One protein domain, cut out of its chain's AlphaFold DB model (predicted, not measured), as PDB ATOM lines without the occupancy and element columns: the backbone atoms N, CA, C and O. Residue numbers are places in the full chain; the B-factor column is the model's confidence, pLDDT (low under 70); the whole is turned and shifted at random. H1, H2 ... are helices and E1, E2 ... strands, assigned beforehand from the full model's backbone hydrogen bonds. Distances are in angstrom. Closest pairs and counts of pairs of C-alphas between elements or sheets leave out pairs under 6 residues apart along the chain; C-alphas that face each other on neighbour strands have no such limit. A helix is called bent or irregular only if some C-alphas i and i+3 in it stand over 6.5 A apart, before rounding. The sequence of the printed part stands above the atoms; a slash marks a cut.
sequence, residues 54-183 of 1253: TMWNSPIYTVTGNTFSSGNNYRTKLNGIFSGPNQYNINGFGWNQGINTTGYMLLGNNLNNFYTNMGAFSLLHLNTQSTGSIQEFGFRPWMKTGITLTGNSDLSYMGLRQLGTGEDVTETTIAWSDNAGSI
ATOM      1  N   THR A  54     -14.534  10.409 -30.734       52.34
ATOM      2  CA  THR A  54     -14.266  10.711 -32.150       52.34
ATOM      3  C   THR A  54     -14.292   9.438 -33.006       52.34
ATOM      4  O   THR A  54     -14.274   8.320 -32.489       52.34
ATOM      5  N   MET A  55     -14.259   9.586 -34.334       47.19
ATOM      6  CA  MET A  55     -13.873   8.472 -35.205       47.19
ATOM      7  C   MET A  55     -12.358   8.196 -35.127       47.19
ATOM      8  O   MET A  55     -11.536   9.105 -34.988       47.19
ATOM      9  N   TRP A  56     -12.009   6.913 -35.274       51.56
ATOM     10  CA  TRP A  56     -10.638   6.404 -35.445       51.56
ATOM     11  C   TRP A  56      -9.662   6.695 -34.283       51.56
ATOM     12  O   TRP A  56      -8.489   6.965 -34.523       51.56
ATOM     13  N   ASN A  57     -10.120   6.627 -33.026       57.69
ATOM     14  CA  ASN A  57      -9.299   6.864 -31.820       57.69
ATOM     15  C   ASN A  57      -8.596   8.241 -31.780       57.69
ATOM     16  O   ASN A  57      -7.587   8.403 -31.093       57.69
ATOM     17  N   SER A  58      -9.115   9.249 -32.485       63.09
ATOM     18  CA  SER A  58      -8.525  10.593 -32.485       63.09
ATOM     19  C   SER A  58      -8.709  11.264 -31.108       63.09
ATOM     20  O   SER A  58      -9.814  11.196 -30.563       63.09
ATOM     21  N   PRO A  59      -7.699  11.948 -30.535       72.12
ATOM     22  CA  PRO A  59      -7.875  12.687 -29.284       72.12
ATOM     23  C   PRO A  59      -8.986  13.744 -29.387       72.12
ATOM     24  O   PRO A  59      -9.140  14.386 -30.430       72.12
ATOM     25  N   ILE A  60      -9.743  13.949 -28.307       78.56
ATOM     26  CA  ILE A  60     -10.750  15.020 -28.242       78.56
ATOM     27  C   ILE A  60     -10.049  16.301 -27.809       78.56
ATOM     28  O   ILE A  60      -9.410  16.320 -26.760       78.56
ATOM     29  N   TYR A  61     -10.210  17.375 -28.578       75.31
ATOM     30  CA  TYR A  61      -9.680  18.696 -28.248       75.31
ATOM     31  C   TYR A  61     -10.811  19.690 -27.988       75.31
ATOM     32  O   TYR A  61     -11.818  19.680 -28.697       75.31
ATOM     33  N   THR A  62     -10.603  20.617 -27.056       78.81
ATOM     34  CA  THR A  62     -11.352  21.886 -27.032       78.81
ATOM     35  C   THR A  62     -10.444  23.042 -27.439       78.81
ATOM     36  O   THR A  62      -9.232  23.008 -27.209       78.81
ATOM     37  N   VAL A  63     -11.032  24.068 -28.054       72.88
ATOM     38  CA  VAL A  63     -10.347  25.290 -28.491       72.88
ATOM     39  C   VAL A  63     -11.051  26.532 -27.958       72.88
ATOM     40  O   VAL A  63     -12.278  26.572 -27.892       72.88
ATOM     41  N   THR A  64     -10.285  27.574 -27.639       71.00
ATOM     42  CA  THR A  64     -10.813  28.927 -27.414       71.00
ATOM     43  C   THR A  64     -10.415  29.836 -28.569       71.00
ATOM     44  O   THR A  64      -9.226  30.084 -28.769       71.00
ATOM     45  N   GLY A  65     -11.403  30.351 -29.301       62.59
ATOM     46  CA  GLY A  65     -11.210  31.224 -30.462       62.59
ATOM     47  C   GLY A  65     -11.844  30.661 -31.736       62.59
ATOM     48  O   GLY A  65     -12.094  29.464 -31.851       62.59
ATOM     49  N   ASN A  66     -12.098  31.533 -32.713       51.34
ATOM     50  CA  ASN A  66     -12.946  31.221 -33.873       51.34
ATOM     51  C   ASN A  66     -12.215  30.481 -35.018       51.34
ATOM     52  O   ASN A  66     -12.737  30.406 -36.128       51.34
ATOM     53  N   THR A  67     -11.008  29.952 -34.784       53.88
ATOM     54  CA  THR A  67     -10.192  29.261 -35.798       53.88
ATOM     55  C   THR A  67      -9.552  27.982 -35.254       53.88
ATOM     56  O   THR A  67      -8.659  28.022 -34.407       53.88
ATOM     57  N   PHE A  68      -9.955  26.838 -35.817       53.66
ATOM     58  CA  PHE A  68      -9.343  25.521 -35.577       53.66
ATOM     59  C   PHE A  68      -7.960  25.349 -36.238       53.66
ATOM     60  O   PHE A  68      -7.238  24.411 -35.918       53.66
ATOM     61  N   SER A  69      -7.581  26.235 -37.163       52.84
ATOM     62  CA  SER A  69      -6.374  26.128 -37.998       52.84
ATOM     63  C   SER A  69      -5.064  26.555 -37.320       52.84
ATOM     64  O   SER A  69      -4.000  26.425 -37.922       52.84
ATOM     65  N   SER A  70      -5.113  27.053 -36.083       54.25
ATOM     66  CA  SER A  70      -3.942  27.464 -35.298       54.25
ATOM     67  C   SER A  70      -3.927  26.740 -33.951       54.25
ATOM     68  O   SER A  70      -4.687  27.095 -33.048       54.25
ATOM     69  N   GLY A  71      -3.042  25.746 -33.803       61.47
ATOM     70  CA  GLY A  71      -2.984  24.863 -32.628       61.47
ATOM     71  C   GLY A  71      -2.794  25.579 -31.285       61.47
ATOM     72  O   GLY A  71      -3.167  25.040 -30.246       61.47
ATOM     73  N   ASN A  72      -2.292  26.814 -31.282       65.12
ATOM     74  CA  ASN A  72      -2.166  27.685 -30.105       65.12
ATOM     75  C   ASN A  72      -3.503  27.889 -29.347       65.12
ATOM     76  O   ASN A  72      -3.508  28.289 -28.181       65.12
ATOM     77  N   ASN A  73      -4.641  27.617 -29.999       72.19
ATOM     78  CA  ASN A  73      -5.981  27.771 -29.434       72.19
ATOM     79  C   ASN A  73      -6.459  26.577 -28.586       72.19
ATOM     80  O   ASN A  73      -7.489  26.723 -27.930       72.19
ATOM     81  N   TYR A  74      -5.770  25.424 -28.572       80.06
ATOM     82  CA  TYR A  74      -6.199  24.278 -27.751       80.06
ATOM     83  C   TYR A  74      -6.151  24.596 -26.250       80.06
ATOM     84  O   TYR A  74      -5.227  25.274 -25.793       80.06
ATOM     85  N   ARG A  75      -7.151  24.111 -25.499       82.56
ATOM     86  CA  ARG A  75      -7.263  24.289 -24.035       82.56
ATOM     87  C   ARG A  75      -7.471  23.010 -23.239       82.56
ATOM     88  O   ARG A  75      -7.120  22.970 -22.064       82.56
ATOM     89  N   THR A  76      -8.027  21.975 -23.868       87.06
ATOM     90  CA  THR A  76      -8.066  20.623 -23.305       87.06
ATOM     91  C   THR A  76      -7.739  19.586 -24.377       87.06
ATOM     92  O   THR A  76      -8.023  19.812 -25.559       87.06
ATOM     93  N   LYS A  77      -7.136  18.464 -23.972       86.19
ATOM     94  CA  LYS A  77      -6.942  17.265 -24.799       86.19
ATOM     95  C   LYS A  77      -7.259  16.025 -23.969       86.19
ATOM     96  O   LYS A  77      -6.605  15.797 -22.959       86.19
ATOM     97  N   LEU A  78      -8.207  15.208 -24.417       87.19
ATOM     98  CA  LEU A  78      -8.397  13.843 -23.923       87.19
ATOM     99  C   LEU A  78      -7.717  12.881 -24.901       87.19
ATOM    100  O   LEU A  78      -8.078  12.846 -26.080       87.19
ATOM    101  N   ASN A  79      -6.721  12.131 -24.433       85.94
ATOM    102  CA  ASN A  79      -5.975  11.188 -25.263       85.94
ATOM    103  C   ASN A  79      -6.867  10.041 -25.772       85.94
ATOM    104  O   ASN A  79      -7.633   9.447 -25.013       85.94
ATOM    105  N   GLY A  80      -6.722   9.699 -27.055       78.56
ATOM    106  CA  GLY A  80      -7.343   8.514 -27.652       78.56
ATOM    107  C   GLY A  80      -6.672   7.204 -27.221       78.56
ATOM    108  O   GLY A  80      -5.741   7.207 -26.420       78.56
ATOM    109  N   ILE A  81      -7.143   6.074 -27.760       80.38
ATOM    110  CA  ILE A  81      -6.623   4.746 -27.400       80.38
ATOM    111  C   ILE A  81      -5.292   4.466 -28.108       80.38
ATOM    112  O   ILE A  81      -5.249   4.330 -29.334       80.38
ATOM    113  N   PHE A  82      -4.238   4.283 -27.314       83.50
ATOM    114  CA  PHE A  82      -2.968   3.695 -27.728       83.50
ATOM    115  C   PHE A  82      -2.985   2.178 -27.485       83.50
ATOM    116  O   PHE A  82      -3.297   1.708 -26.389       83.50
ATOM    117  N   SER A  83      -2.641   1.407 -28.519       79.12
ATOM    118  CA  SER A  83      -2.675  -0.067 -28.537       79.12
ATOM    119  C   SER A  83      -1.311  -0.713 -28.831       79.12
ATOM    120  O   SER A  83      -1.238  -1.881 -29.208       79.12
ATOM    121  N   GLY A  84      -0.224   0.049 -28.695       80.19
ATOM    122  CA  GLY A  84       1.138  -0.390 -28.985       80.19
ATOM    123  C   GLY A  84       2.163   0.740 -28.812       80.19
ATOM    124  O   GLY A  84       1.792   1.849 -28.419       80.19
ATOM    125  N   PRO A  85       3.442   0.509 -29.159       80.06
ATOM    126  CA  PRO A  85       4.565   1.417 -28.882       80.06
ATOM    127  C   PRO A  85       4.586   2.728 -29.697       80.06
ATOM    128  O   PRO A  85       5.603   3.411 -29.724       80.06
ATOM    129  N   ASN A  86       3.477   3.105 -30.340       78.06
ATOM    130  CA  ASN A  86       3.352   4.309 -31.171       78.06
ATOM    131  C   ASN A  86       2.905   5.562 -30.382       78.06
ATOM    132  O   ASN A  86       2.582   6.582 -30.991       78.06
ATOM    133  N   GLN A  87       2.833   5.490 -29.048       85.81
ATOM    134  CA  GLN A  87       2.664   6.671 -28.190       85.81
ATOM    135  C   GLN A  87       3.996   7.424 -28.020       85.81
ATOM    136  O   GLN A  87       5.067   6.874 -28.275       85.81
ATOM    137  N   TYR A  88       3.934   8.672 -27.555       88.62
ATOM    138  CA  TYR A  88       5.118   9.408 -27.107       88.62
ATOM    139  C   TYR A  88       5.669   8.794 -25.808       88.62
ATOM    140  O   TYR A  88       4.911   8.276 -24.985       88.62
ATOM    141  N   ASN A  89       6.987   8.866 -25.620       88.88
ATOM    142  CA  ASN A  89       7.604   8.597 -24.323       88.88
ATOM    143  C   ASN A  89       7.478   9.835 -23.419       88.88
ATOM    144  O   ASN A  89       7.277  10.942 -23.912       88.88
ATOM    145  N   ILE A  90       7.634   9.635 -22.112       90.88
ATOM    146  CA  ILE A  90       7.730  10.678 -21.090       90.88
ATOM    147  C   ILE A  90       8.990  10.377 -20.275       90.88
ATOM    148  O   ILE A  90       9.077   9.324 -19.643       90.88
ATOM    149  N   ASN A  91       9.989  11.258 -20.309       90.25
ATOM    150  CA  ASN A  91      11.285  11.081 -19.639       90.25
ATOM    151  C   ASN A  91      11.976   9.756 -20.029       90.25
ATOM    152  O   ASN A  91      12.549   9.052 -19.200       90.25
ATOM    153  N   GLY A  92      11.832   9.357 -21.297       89.38
ATOM    154  CA  GLY A  92      12.314   8.073 -21.821       89.38
ATOM    155  C   GLY A  92      11.460   6.841 -21.477       89.38
ATOM    156  O   GLY A  92      11.672   5.786 -22.077       89.38
ATOM    157  N   PHE A  93      10.470   6.950 -20.585       91.62
ATOM    158  CA  PHE A  93       9.532   5.869 -20.264       91.62
ATOM    159  C   PHE A  93       8.353   5.851 -21.244       91.62
ATOM    160  O   PHE A  93       7.779   6.889 -21.555       91.62
ATOM    161  N   GLY A  94       7.955   4.670 -21.711       88.06
ATOM    162  CA  GLY A  94       6.857   4.508 -22.658       88.06
ATOM    163  C   GLY A  94       6.179   3.146 -22.538       88.06
ATOM    164  O   GLY A  94       6.080   2.570 -21.453       88.06
ATOM    165  N   TRP A  95       5.699   2.625 -23.671       87.00
ATOM    166  CA  TRP A  95       4.878   1.404 -23.714       87.00
ATOM    167  C   TRP A  95       5.580   0.194 -23.076       87.00
ATOM    168  O   TRP A  95       4.989  -0.537 -22.285       87.00
ATOM    169  N   ASN A  96       6.877   0.039 -23.351       85.75
ATOM    170  CA  ASN A  96       7.694  -1.067 -22.847       85.75
ATOM    171  C   ASN A  96       7.981  -0.979 -21.333       85.75
ATOM    172  O   ASN A  96       8.536  -1.913 -20.767       85.75
ATOM    173  N   GLN A  97       7.616   0.131 -20.682       88.25
ATOM    174  CA  GLN A  97       7.771   0.376 -19.247       88.25
ATOM    175  C   GLN A  97       6.411   0.504 -18.531       88.25
ATOM    176  O   GLN A  97       6.324   1.083 -17.450       88.25
ATOM    177  N   GLY A  98       5.332  -0.025 -19.124       85.81
ATOM    178  CA  GLY A  98       4.010  -0.095 -18.485       85.81
ATOM    179  C   GLY A  98       3.257   1.240 -18.401       85.81
ATOM    180  O   GLY A  98       2.308   1.359 -17.614       85.81
ATOM    181  N   ILE A  99       3.666   2.233 -19.199       89.31
ATOM    182  CA  ILE A  99       2.909   3.465 -19.441       89.31
ATOM    183  C   ILE A  99       1.912   3.231 -20.576       89.31
ATOM    184  O   ILE A  99       2.271   2.709 -21.629       89.31
ATOM    185  N   ASN A 100       0.677   3.689 -20.396       90.50
ATOM    186  CA  ASN A 100      -0.296   3.857 -21.470       90.50
ATOM    187  C   ASN A 100      -1.127   5.104 -21.154       90.50
ATOM    188  O   ASN A 100      -1.895   5.090 -20.194       90.50
ATOM    189  N   THR A 101      -0.975   6.170 -21.941       90.44
ATOM    190  CA  THR A 101      -1.646   7.459 -21.683       90.44
ATOM    191  C   THR A 101      -3.053   7.551 -22.290       90.44
ATOM    192  O   THR A 101      -3.604   8.646 -22.429       90.44
ATOM    193  N   THR A 102      -3.652   6.413 -22.663       87.50
ATOM    194  CA  THR A 102      -5.042   6.313 -23.142       87.50
ATOM    195  C   THR A 102      -6.015   6.940 -22.147       87.50
ATOM    196  O   THR A 102      -6.007   6.601 -20.968       87.50
ATOM    197  N   GLY A 103      -6.882   7.838 -22.623       86.19
ATOM    198  CA  GLY A 103      -7.888   8.497 -21.788       86.19
ATOM    199  C   GLY A 103      -7.339   9.528 -20.797       86.19
ATOM    200  O   GLY A 103      -8.123  10.086 -20.036       86.19
ATOM    201  N   TYR A 104      -6.032   9.815 -20.794       92.62
ATOM    202  CA  TYR A 104      -5.465  10.850 -19.924       92.62
ATOM    203  C   TYR A 104      -5.876  12.243 -20.416       92.62
ATOM    204  O   TYR A 104      -5.986  12.485 -21.625       92.62
ATOM    205  N   MET A 105      -6.101  13.159 -19.476       92.50
ATOM    206  CA  MET A 105      -6.683  14.474 -19.730       92.50
ATOM    207  C   MET A 105      -5.678  15.595 -19.463       92.50
ATOM    208  O   MET A 105      -5.214  15.774 -18.345       92.50
ATOM    209  N   LEU A 106      -5.367  16.378 -20.493       90.81
ATOM    210  CA  LEU A 106      -4.523  17.572 -20.435       90.81
ATOM    211  C   LEU A 106      -5.395  18.838 -20.414       90.81
ATOM    212  O   LEU A 106      -6.355  18.929 -21.187       90.81
ATOM    213  N   LEU A 107      -5.044  19.810 -19.569       90.38
ATOM    214  CA  LEU A 107      -5.697  21.115 -19.394       90.38
ATOM    215  C   LEU A 107      -4.657  22.246 -19.369       90.38
ATOM    216  O   LEU A 107      -3.739  22.194 -18.558       90.38
ATOM    217  N   GLY A 108      -4.824  23.297 -20.181       86.56
ATOM    218  CA  GLY A 108      -3.940  24.476 -20.171       86.56
ATOM    219  C   GLY A 108      -3.610  25.027 -21.562       86.56
ATOM    220  O   GLY A 108      -4.362  24.821 -22.508       86.56
ATOM    221  N   ASN A 109      -2.502  25.756 -21.722       80.88
ATOM    222  CA  ASN A 109      -2.124  26.332 -23.022       80.88
ATOM    223  C   ASN A 109      -1.297  25.367 -23.886       80.88
ATOM    224  O   ASN A 109      -0.424  24.658 -23.393       80.88
ATOM    225  N   ASN A 110      -1.477  25.407 -25.211       79.69
ATOM    226  CA  ASN A 110      -0.618  24.665 -26.140       79.69
ATOM    227  C   ASN A 110       0.742  25.355 -26.364       79.69
ATOM    228  O   ASN A 110       0.993  25.958 -27.410       79.69
ATOM    229  N   LEU A 111       1.613  25.264 -25.361       76.19
ATOM    230  CA  LEU A 111       3.014  25.681 -25.431       76.19
ATOM    231  C   LEU A 111       3.798  24.732 -26.353       76.19
ATOM    232  O   LEU A 111       3.616  23.520 -26.282       76.19
ATOM    233  N   ASN A 112       4.656  25.264 -27.228       76.06
ATOM    234  CA  ASN A 112       5.568  24.505 -28.107       76.06
ATOM    235  C   ASN A 112       4.943  23.315 -28.878       76.06
ATOM    236  O   ASN A 112       5.617  22.324 -29.153       76.06
ATOM    237  N   ASN A 113       3.661  23.415 -29.256       78.25
ATOM    238  CA  ASN A 113       2.891  22.339 -29.896       78.25
ATOM    239  C   ASN A 113       2.786  21.042 -29.058       78.25
ATOM    240  O   ASN A 113       2.544  19.963 -29.602       78.25
ATOM    241  N   PHE A 114       2.909  21.134 -27.730       82.75
ATOM    242  CA  PHE A 114       2.787  20.014 -26.792       82.75
ATOM    243  C   PHE A 114       1.504  19.191 -27.001       82.75
ATOM    244  O   PHE A 114       1.542  17.965 -26.959       82.75
ATOM    245  N   TYR A 115       0.385  19.839 -27.344       81.44
ATOM    246  CA  TYR A 115      -0.896  19.170 -27.597       81.44
ATOM    247  C   TYR A 115      -0.895  18.276 -28.847       81.44
ATOM    248  O   TYR A 115      -1.699  17.348 -28.916       81.44
ATOM    249  N   THR A 116      -0.040  18.536 -29.838       75.25
ATOM    250  CA  THR A 116       0.045  17.732 -31.072       75.25
ATOM    251  C   THR A 116       1.249  16.798 -31.083       75.25
ATOM    252  O   THR A 116       1.173  15.732 -31.683       75.25
ATOM    253  N   ASN A 117       2.335  17.184 -30.410       77.25
ATOM    254  CA  ASN A 117       3.593  16.441 -30.376       77.25
ATOM    255  C   ASN A 117       3.627  15.397 -29.244       77.25
ATOM    256  O   ASN A 117       4.283  14.370 -29.378       77.25
ATOM    257  N   MET A 118       2.919  15.665 -28.143       81.19
ATOM    258  CA  MET A 118       2.814  14.820 -26.950       81.19
ATOM    259  C   MET A 118       1.365  14.853 -26.415       81.19
ATOM    260  O   MET A 118       0.406  14.986 -27.182       81.19
ATOM    261  N   GLY A 119       1.169  14.701 -25.109       85.88
ATOM    262  CA  GLY A 119      -0.112  14.766 -24.414       85.88
ATOM    263  C   GLY A 119       0.108  14.664 -22.905       85.88
ATOM    264  O   GLY A 119       1.239  14.772 -22.442       85.88
ATOM    265  N   ALA A 120      -0.962  14.420 -22.150       91.19
ATOM    266  CA  ALA A 120      -0.902  14.304 -20.694       91.19
ATOM    267  C   ALA A 120       0.136  13.266 -20.206       91.19
ATOM    268  O   ALA A 120       0.243  12.176 -20.781       91.19
ATOM    269  N   PHE A 121       0.876  13.594 -19.142       92.44
ATOM    270  CA  PHE A 121       1.860  12.692 -18.526       92.44
ATOM    271  C   PHE A 121       1.249  11.716 -17.510       92.44
ATOM    272  O   PHE A 121       1.688  10.573 -17.393       92.44
ATOM    273  N   SER A 122       0.207  12.151 -16.808       93.88
ATOM    274  CA  SER A 122      -0.585  11.364 -15.859       93.88
ATOM    275  C   SER A 122      -2.075  11.496 -16.187       93.88
ATOM    276  O   SER A 122      -2.448  12.265 -17.077       93.88
ATOM    277  N   LEU A 123      -2.929  10.763 -15.467       93.75
ATOM    278  CA  LEU A 123      -4.383  10.753 -15.664       93.75
ATOM    279  C   LEU A 123      -5.008  12.161 -15.794       93.75
ATOM    280  O   LEU A 123      -5.868  12.360 -16.655       93.75
ATOM    281  N   LEU A 124      -4.537  13.135 -15.003       94.81
ATOM    282  CA  LEU A 124      -4.840  14.559 -15.168       94.81
ATOM    283  C   LEU A 124      -3.548  15.389 -15.211       94.81
ATOM    284  O   LEU A 124      -2.816  15.457 -14.232       94.81
ATOM    285  N   HIS A 125      -3.294  16.081 -16.316       93.75
ATOM    286  CA  HIS A 125      -2.142  16.967 -16.489       93.75
ATOM    287  C   HIS A 125      -2.621  18.415 -16.625       93.75
ATOM    288  O   HIS A 125      -3.364  18.739 -17.550       93.75
ATOM    289  N   LEU A 126      -2.205  19.295 -15.714       91.88
ATOM    290  CA  LEU A 126      -2.445  20.738 -15.787       91.88
ATOM    291  C   LEU A 126      -1.167  21.449 -16.255       91.88
ATOM    292  O   LEU A 126      -0.089  21.192 -15.716       91.88
ATOM    293  N   ASN A 127      -1.264  22.359 -17.228       86.38
ATOM    294  CA  ASN A 127      -0.114  23.121 -17.709       86.38
ATOM    295  C   ASN A 127      -0.349  24.643 -17.790       86.38
ATOM    296  O   ASN A 127      -1.446  25.123 -18.067       86.38
ATOM    297  N   THR A 128       0.705  25.408 -17.493       76.25
ATOM    298  CA  THR A 128       0.632  26.864 -17.253       76.25
ATOM    299  C   THR A 128       0.368  27.723 -18.503       76.25
ATOM    300  O   THR A 128       0.386  27.257 -19.642       76.25
ATOM    301  N   GLN A 129       0.169  29.025 -18.275       66.06
ATOM    302  CA  GLN A 129       0.080  30.073 -19.294       66.06
ATOM    303  C   GLN A 129       1.440  30.715 -19.659       66.06
ATOM    304  O   GLN A 129       1.518  31.375 -20.697       66.06
ATOM    305  N   SER A 130       2.494  30.548 -18.846       60.84
ATOM    306  CA  SER A 130       3.816  31.154 -19.098       60.84
ATOM    307  C   SER A 130       4.502  30.626 -20.367       60.84
ATOM    308  O   SER A 130       4.207  29.540 -20.856       60.84
ATOM    309  N   THR A 131       5.451  31.392 -20.909       60.50
ATOM    310  CA  THR A 131       6.165  31.095 -22.168       60.50
ATOM    311  C   THR A 131       7.300  30.068 -22.023       60.50
ATOM    312  O   THR A 131       8.258  30.103 -22.793       60.50
ATOM    313  N   GLY A 132       7.232  29.194 -21.015       64.19
ATOM    314  CA  GLY A 132       8.247  28.176 -20.731       64.19
ATOM    315  C   GLY A 132       8.145  26.930 -21.615       64.19
ATOM    316  O   GLY A 132       7.245  26.796 -22.448       64.19
ATOM    317  N   SER A 133       9.071  25.991 -21.410       71.81
ATOM    318  CA  SER A 133       8.942  24.637 -21.955       71.81
ATOM    319  C   SER A 133       8.069  23.754 -21.046       71.81
ATOM    320  O   SER A 133       7.648  24.176 -19.966       71.81
ATOM    321  N   ILE A 134       7.760  22.536 -21.496       80.69
ATOM    322  CA  ILE A 134       7.167  21.494 -20.649       80.69
ATOM    323  C   ILE A 134       8.288  20.522 -20.294       80.69
ATOM    324  O   ILE A 134       8.888  19.940 -21.198       80.69
ATOM    325  N   GLN A 135       8.563  20.354 -19.003       81.06
ATOM    326  CA  GLN A 135       9.587  19.432 -18.523       81.06
ATOM    327  C   GLN A 135       9.016  18.033 -18.306       81.06
ATOM    328  O   GLN A 135       8.037  17.858 -17.588       81.06
ATOM    329  N   GLU A 136       9.659  17.039 -18.918       84.75
ATOM    330  CA  GLU A 136       9.424  15.615 -18.653       84.75
ATOM    331  C   GLU A 136      10.296  15.082 -17.505       84.75
ATOM    332  O   GLU A 136       9.903  14.139 -16.815       84.75
ATOM    333  N   PHE A 137      11.493  15.654 -17.309       83.56
ATOM    334  CA  PHE A 137      12.425  15.247 -16.258       83.56
ATOM    335  C   PHE A 137      11.746  15.244 -14.882       83.56
ATOM    336  O   PHE A 137      10.830  16.014 -14.617       83.56
ATOM    337  N   GLY A 138      12.160  14.301 -14.034       82.56
ATOM    338  CA  GLY A 138      11.459  13.973 -12.790       82.56
ATOM    339  C   GLY A 138      10.404  12.877 -12.932       82.56
ATOM    340  O   GLY A 138      10.293  12.054 -12.024       82.56
ATOM    341  N   PHE A 139       9.726  12.751 -14.082       90.69
ATOM    342  CA  PHE A 139       8.696  11.723 -14.277       90.69
ATOM    343  C   PHE A 139       9.218  10.294 -14.026       90.69
ATOM    344  O   PHE A 139      10.382   9.975 -14.311       90.69
ATOM    345  N   ARG A 140       8.350   9.424 -13.495       91.12
ATOM    346  CA  ARG A 140       8.591   7.991 -13.242       91.12
ATOM    347  C   ARG A 140       7.335   7.175 -13.585       91.12
ATOM    348  O   ARG A 140       6.237   7.696 -13.412       91.12
ATOM    349  N   PRO A 141       7.444   5.883 -13.959       90.44
ATOM    350  CA  PRO A 141       6.288   5.075 -14.367       90.44
ATOM    351  C   PRO A 141       5.121   4.975 -13.370       90.44
ATOM    352  O   PRO A 141       3.987   4.746 -13.786       90.44
ATOM    353  N   TRP A 142       5.368   5.158 -12.070       89.56
ATOM    354  CA  TRP A 142       4.327   5.168 -11.036       89.56
ATOM    355  C   TRP A 142       3.537   6.487 -10.958       89.56
ATOM    356  O   TRP A 142       2.428   6.484 -10.442       89.56
ATOM    357  N   MET A 143       4.029   7.592 -11.537       93.31
ATOM    358  CA  MET A 143       3.312   8.881 -11.601       93.31
ATOM    359  C   MET A 143       2.140   8.880 -12.600       93.31
ATOM    360  O   MET A 143       1.501   9.902 -12.840       93.31
ATOM    361  N   LYS A 144       1.843   7.741 -13.229       89.00
ATOM    362  CA  LYS A 144       0.773   7.619 -14.224       89.00
ATOM    363  C   LYS A 144      -0.633   7.803 -13.610       89.00
ATOM    364  O   LYS A 144      -1.544   8.286 -14.281       89.00
ATOM    365  N   THR A 145      -0.789   7.496 -12.318       85.75
ATOM    366  CA  THR A 145      -2.046   7.500 -11.539       85.75
ATOM    367  C   THR A 145      -2.174   8.699 -10.586       85.75
ATOM    368  O   THR A 145      -2.301   8.543  -9.371       85.75
ATOM    369  N   GLY A 146      -2.186   9.915 -11.135       91.62
ATOM    370  CA  GLY A 146      -2.377  11.131 -10.340       91.62
ATOM    371  C   GLY A 146      -2.516  12.407 -11.164       91.62
ATOM    372  O   GLY A 146      -2.807  12.367 -12.365       91.62
ATOM    373  N   ILE A 147      -2.287  13.540 -10.504       95.06
ATOM    374  CA  ILE A 147      -2.289  14.879 -11.091       95.06
ATOM    375  C   ILE A 147      -0.843  15.330 -11.313       95.06
ATOM    376  O   ILE A 147      -0.074  15.388 -10.359       95.06
ATOM    377  N   THR A 148      -0.490  15.696 -12.544       93.00
ATOM    378  CA  THR A 148       0.802  16.315 -12.877       93.00
ATOM    379  C   THR A 148       0.599  17.789 -13.206       93.00
ATOM    380  O   THR A 148      -0.291  18.148 -13.978       93.00
ATOM    381  N   LEU A 149       1.442  18.646 -12.642       90.19
ATOM    382  CA  LEU A 149       1.518  20.077 -12.907       90.19
ATOM    383  C   LEU A 149       2.824  20.353 -13.658       90.19
ATOM    384  O   LEU A 149       3.883  19.909 -13.221       90.19
ATOM    385  N   THR A 150       2.777  21.097 -14.766       86.25
ATOM    386  CA  THR A 150       4.004  21.558 -15.446       86.25
ATOM    387  C   THR A 150       3.906  23.001 -15.910       86.25
ATOM    388  O   THR A 150       2.890  23.428 -16.470       86.25
ATOM    389  N   GLY A 151       5.000  23.736 -15.794       79.25
ATOM    390  CA  GLY A 151       5.088  25.092 -16.309       79.25
ATOM    391  C   GLY A 151       6.465  25.684 -16.104       79.25
ATOM    392  O   GLY A 151       7.223  25.132 -15.334       79.25
ATOM    393  N   ASN A 152       6.805  26.760 -16.821       76.25
ATOM    394  CA  ASN A 152       8.110  27.439 -16.714       76.25
ATOM    395  C   ASN A 152       9.370  26.578 -17.042       76.25
ATOM    396  O   ASN A 152      10.439  27.149 -17.242       76.25
ATOM    397  N   SER A 153       9.191  25.291 -17.380       78.69
ATOM    398  CA  SER A 153      10.188  24.200 -17.510       78.69
ATOM    399  C   SER A 153      10.372  23.342 -16.249       78.69
ATOM    400  O   SER A 153      11.362  22.633 -16.134       78.69
ATOM    401  N   ASP A 154       9.364  23.329 -15.382       78.75
ATOM    402  CA  ASP A 154       9.370  22.710 -14.057       78.75
ATOM    403  C   ASP A 154       8.244  21.648 -13.983       78.75
ATOM    404  O   ASP A 154       7.254  21.727 -14.734       78.75
ATOM    405  N   LEU A 155       8.372  20.641 -13.104       86.19
ATOM    406  CA  LEU A 155       7.396  19.544 -12.948       86.19
ATOM    407  C   LEU A 155       7.067  19.259 -11.474       86.19
ATOM    408  O   LEU A 155       7.952  19.147 -10.629       86.19
ATOM    409  N   SER A 156       5.777  19.051 -11.190       89.62
ATOM    410  CA  SER A 156       5.269  18.531  -9.915       89.62
ATOM    411  C   SER A 156       4.171  17.482 -10.129       89.62
ATOM    412  O   SER A 156       3.494  17.468 -11.156       89.62
ATOM    413  N   TYR A 157       4.005  16.582  -9.163       92.69
ATOM    414  CA  TYR A 157       3.037  15.489  -9.154       92.69
ATOM    415  C   TYR A 157       2.378  15.356  -7.777       92.69
ATOM    416  O   TYR A 157       3.050  15.451  -6.750       92.69
ATOM    417  N   MET A 158       1.081  15.051  -7.760       94.94
ATOM    418  CA  MET A 158       0.356  14.592  -6.576       94.94
ATOM    419  C   MET A 158      -0.549  13.413  -6.946       94.94
ATOM    420  O   MET A 158      -1.412  13.530  -7.818       94.94
ATOM    421  N   GLY A 159      -0.391  12.276  -6.271       92.44
ATOM    422  CA  GLY A 159      -1.219  11.095  -6.512       92.44
ATOM    423  C   GLY A 159      -0.741   9.859  -5.764       92.44
ATOM    424  O   GLY A 159       0.178   9.930  -4.950       92.44
ATOM    425  N   LEU A 160      -1.362   8.715  -6.050       88.81
ATOM    426  CA  LEU A 160      -0.997   7.450  -5.415       88.81
ATOM    427  C   LEU A 160       0.176   6.791  -6.149       88.81
ATOM    428  O   LEU A 160       0.185   6.709  -7.382       88.81
ATOM    429  N   ARG A 161       1.152   6.305  -5.381       86.75
ATOM    430  CA  ARG A 161       2.286   5.492  -5.833       86.75
ATOM    431  C   ARG A 161       2.121   4.079  -5.285       86.75
ATOM    432  O   ARG A 161       2.192   3.876  -4.079       86.75
ATOM    433  N   GLN A 162       1.939   3.103  -6.167       81.81
ATOM    434  CA  GLN A 162       1.962   1.685  -5.799       81.81
ATOM    435  C   GLN A 162       3.388   1.246  -5.423       81.81
ATOM    436  O   GLN A 162       4.352   1.629  -6.097       81.81
ATOM    437  N   LEU A 163       3.514   0.428  -4.377       77.69
ATOM    438  CA  LEU A 163       4.756  -0.238  -3.979       77.69
ATOM    439  C   LEU A 163       4.662  -1.746  -4.244       77.69
ATOM    440  O   LEU A 163       3.646  -2.379  -3.970       77.69
ATOM    441  N   GLY A 164       5.745  -2.337  -4.753       71.06
ATOM    442  CA  GLY A 164       5.777  -3.761  -5.094       71.06
ATOM    443  C   GLY A 164       4.812  -4.128  -6.229       71.06
ATOM    444  O   GLY A 164       4.622  -3.359  -7.172       71.06
ATOM    445  N   THR A 165       4.245  -5.333  -6.155       65.69
ATOM    446  CA  THR A 165       3.359  -5.923  -7.180       65.69
ATOM    447  C   THR A 165       1.943  -6.238  -6.681       65.69
ATOM    448  O   THR A 165       1.129  -6.723  -7.464       65.69
ATOM    449  N   GLY A 166       1.636  -5.979  -5.405       57.59
ATOM    450  CA  GLY A 166       0.288  -6.103  -4.839       57.59
ATOM    451  C   GLY A 166      -0.505  -4.801  -4.975       57.59
ATOM    452  O   GLY A 166       0.084  -3.722  -5.021       57.59
ATOM    453  N   GLU A 167      -1.835  -4.873  -5.054       62.53
ATOM    454  CA  GLU A 167      -2.674  -3.673  -5.252       62.53
ATOM    455  C   GLU A 167      -2.951  -2.880  -3.958       62.53
ATOM    456  O   GLU A 167      -3.313  -1.710  -4.036       62.53
ATOM    457  N   ASP A 168      -2.717  -3.474  -2.782       63.62
ATOM    458  CA  ASP A 168      -3.078  -2.906  -1.468       63.62
ATOM    459  C   ASP A 168      -1.940  -2.130  -0.764       63.62
ATOM    460  O   ASP A 168      -2.055  -1.736   0.393       63.62
ATOM    461  N   VAL A 169      -0.814  -1.879  -1.446       73.25
ATOM    462  CA  VAL A 169       0.295  -1.075  -0.893       73.25
ATOM    463  C   VAL A 169       0.485   0.184  -1.734       73.25
ATOM    464  O   VAL A 169       1.114   0.155  -2.795       73.25
ATOM    465  N   THR A 170      -0.070   1.305  -1.263       82.06
ATOM    466  CA  THR A 170       0.023   2.605  -1.947       82.06
ATOM    467  C   THR A 170       0.414   3.742  -1.004       82.06
ATOM    468  O   THR A 170      -0.128   3.889   0.089       82.06
ATOM    469  N   GLU A 171       1.346   4.585  -1.444       89.06
ATOM    470  CA  GLU A 171       1.704   5.840  -0.782       89.06
ATOM    471  C   GLU A 171       0.942   7.007  -1.421       89.06
ATOM    472  O   GLU A 171       0.834   7.083  -2.646       89.06
ATOM    473  N   THR A 172       0.486   7.978  -0.623       90.56
ATOM    474  CA  THR A 172       0.108   9.295  -1.163       90.56
ATOM    475  C   THR A 172       1.377  10.116  -1.368       90.56
ATOM    476  O   THR A 172       1.957  10.620  -0.410       90.56
ATOM    477  N   THR A 173       1.820  10.244  -2.617       89.12
ATOM    478  CA  THR A 173       3.064  10.933  -2.967       89.12
ATOM    479  C   THR A 173       2.786  12.340  -3.486       89.12
ATOM    480  O   THR A 173       2.060  12.518  -4.467       89.12
ATOM    481  N   ILE A 174       3.436  13.331  -2.874       90.75
ATOM    482  CA  ILE A 174       3.717  14.630  -3.494       90.75
ATOM    483  C   ILE A 174       5.170  14.584  -3.970       90.75
ATOM    484  O   ILE A 174       6.054  14.195  -3.212       90.75
ATOM    485  N   ALA A 175       5.416  14.962  -5.220       87.19
ATOM    486  CA  ALA A 175       6.750  15.046  -5.801       87.19
ATOM    487  C   ALA A 175       6.905  16.328  -6.629       87.19
ATOM    488  O   ALA A 175       5.937  16.889  -7.144       87.19
ATOM    489  N   TRP A 176       8.140  16.790  -6.762       87.62
ATOM    490  CA  TRP A 176       8.554  17.881  -7.639       87.62
ATOM    491  C   TRP A 176       9.995  17.619  -8.083       87.62
ATOM    492  O   TRP A 176      10.665  16.744  -7.527       87.62
ATOM    493  N   SER A 177      10.453  18.301  -9.128       78.50
ATOM    494  CA  SER A 177      11.765  18.024  -9.715       78.50
ATOM    495  C   SER A 177      12.320  19.209 -10.491       78.50
ATOM    496  O   SER A 177      11.703  19.629 -11.471       78.50
ATOM    497  N   ASP A 178      13.515  19.630 -10.077       71.00
ATOM    498  CA  ASP A 178      14.303  20.713 -10.671       71.00
ATOM    499  C   ASP A 178      14.708  20.422 -12.126       71.00
ATOM    500  O   ASP A 178      14.793  19.266 -12.564       71.00
ATOM    501  N   ASN A 179      14.953  21.480 -12.895       67.50
ATOM    502  CA  ASN A 179      15.359  21.387 -14.289       67.50
ATOM    503  C   ASN A 179      16.875  21.143 -14.418       67.50
ATOM    504  O   ASN A 179      17.728  21.878 -13.919       67.50
ATOM    505  N   ALA A 180      17.223  20.039 -15.085       52.62
ATOM    506  CA  ALA A 180      18.562  19.462 -15.018       52.62
ATOM    507  C   ALA A 180      19.640  20.347 -15.680       52.62
ATOM    508  O   ALA A 180      19.829  20.318 -16.898       52.62
ATOM    509  N   GLY A 181      20.400  21.078 -14.857       52.81
ATOM    510  CA  GLY A 181      21.590  21.835 -15.267       52.81
ATOM    511  C   GLY A 181      21.436  23.359 -15.320       52.81
ATOM    512  O   GLY A 181      22.325  24.024 -15.856       52.81
ATOM    513  N   SER A 182      20.354  23.928 -14.781       52.06
ATOM    514  CA  SER A 182      20.251  25.376 -14.554       52.06
ATOM    515  C   SER A 182      20.974  25.813 -13.274       52.06
ATOM    516  O   SER A 182      21.156  25.042 -12.337       52.06
ATOM    517  N   ILE A 183      21.373  27.086 -13.237       42.72
ATOM    518  CA  ILE A 183      21.847  27.798 -12.033       42.72
ATOM    519  C   ILE A 183      20.866  28.898 -11.586       42.72
ATOM    520  O   ILE A 183      21.173  29.679 -10.687       42.72
TER     521      ILE A 183
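This is residues 54 to 183 of the 1253 residues of the protein "T9SS type A sorting domain-containing protein" of Fluviicola chungangensis (UniProt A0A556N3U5). With little regular structure, the domain is a wall of one twisted seven-stranded sheet, with short helices H1 and H2 over one face. The 130 printed residues, 51 in named elements, run E1 E2 E3 H1 E4 H2 E5 E6 E7, class mixed; the mixed sheet has its strands in that same order. It is compact, radius of gyration of the C-alphas 15.1 A, spanning 48 by 43 by 22 A.

E1, residues 60 to 63, begins at C-alpha 60 (-10.750, 15.020, -28.242). E2 is 74 to 78, E3 105 to 108, irregular H1 111 to 117 (C-alphas 112 and 115 8.4 A apart), E4 124 to 127, H2 141 to 144, E5 146 to 151. E6, 154 to 162, 23.8 A, bends by 69 degrees at 159; E7, 170 to 177, ends at (11.765, 18.024, -9.715).

E1 E2 E3 and E5 E6 E7 are meanders, antiparallel neighbours in turn: N 62 and O 76, 3.1 A; N 157 and O 175, 2.8 A. E3, H1, E4 and E4, H2, E5 are strand-helix-strand units, parallel strands with left-handed crossovers: N 125 and O 105, 2.8 A. H1 and H2 are on the same face, heights 9.3 A and 6.8 A. H1 has 1 of 3 O i to N i+4 pairs within hydrogen-bond range and 2 of 4 O i to N i+3.

The farthest C-alphas, Asn 66 and Gly 166, are 49.1 A apart. The printed part has no cut. Links E2 to E3 and E4 to H2 are long. Residues 54 to 58, 65 to 72, 129 to 132, 165 to 168 and 179 to 183 are under pLDDT 70.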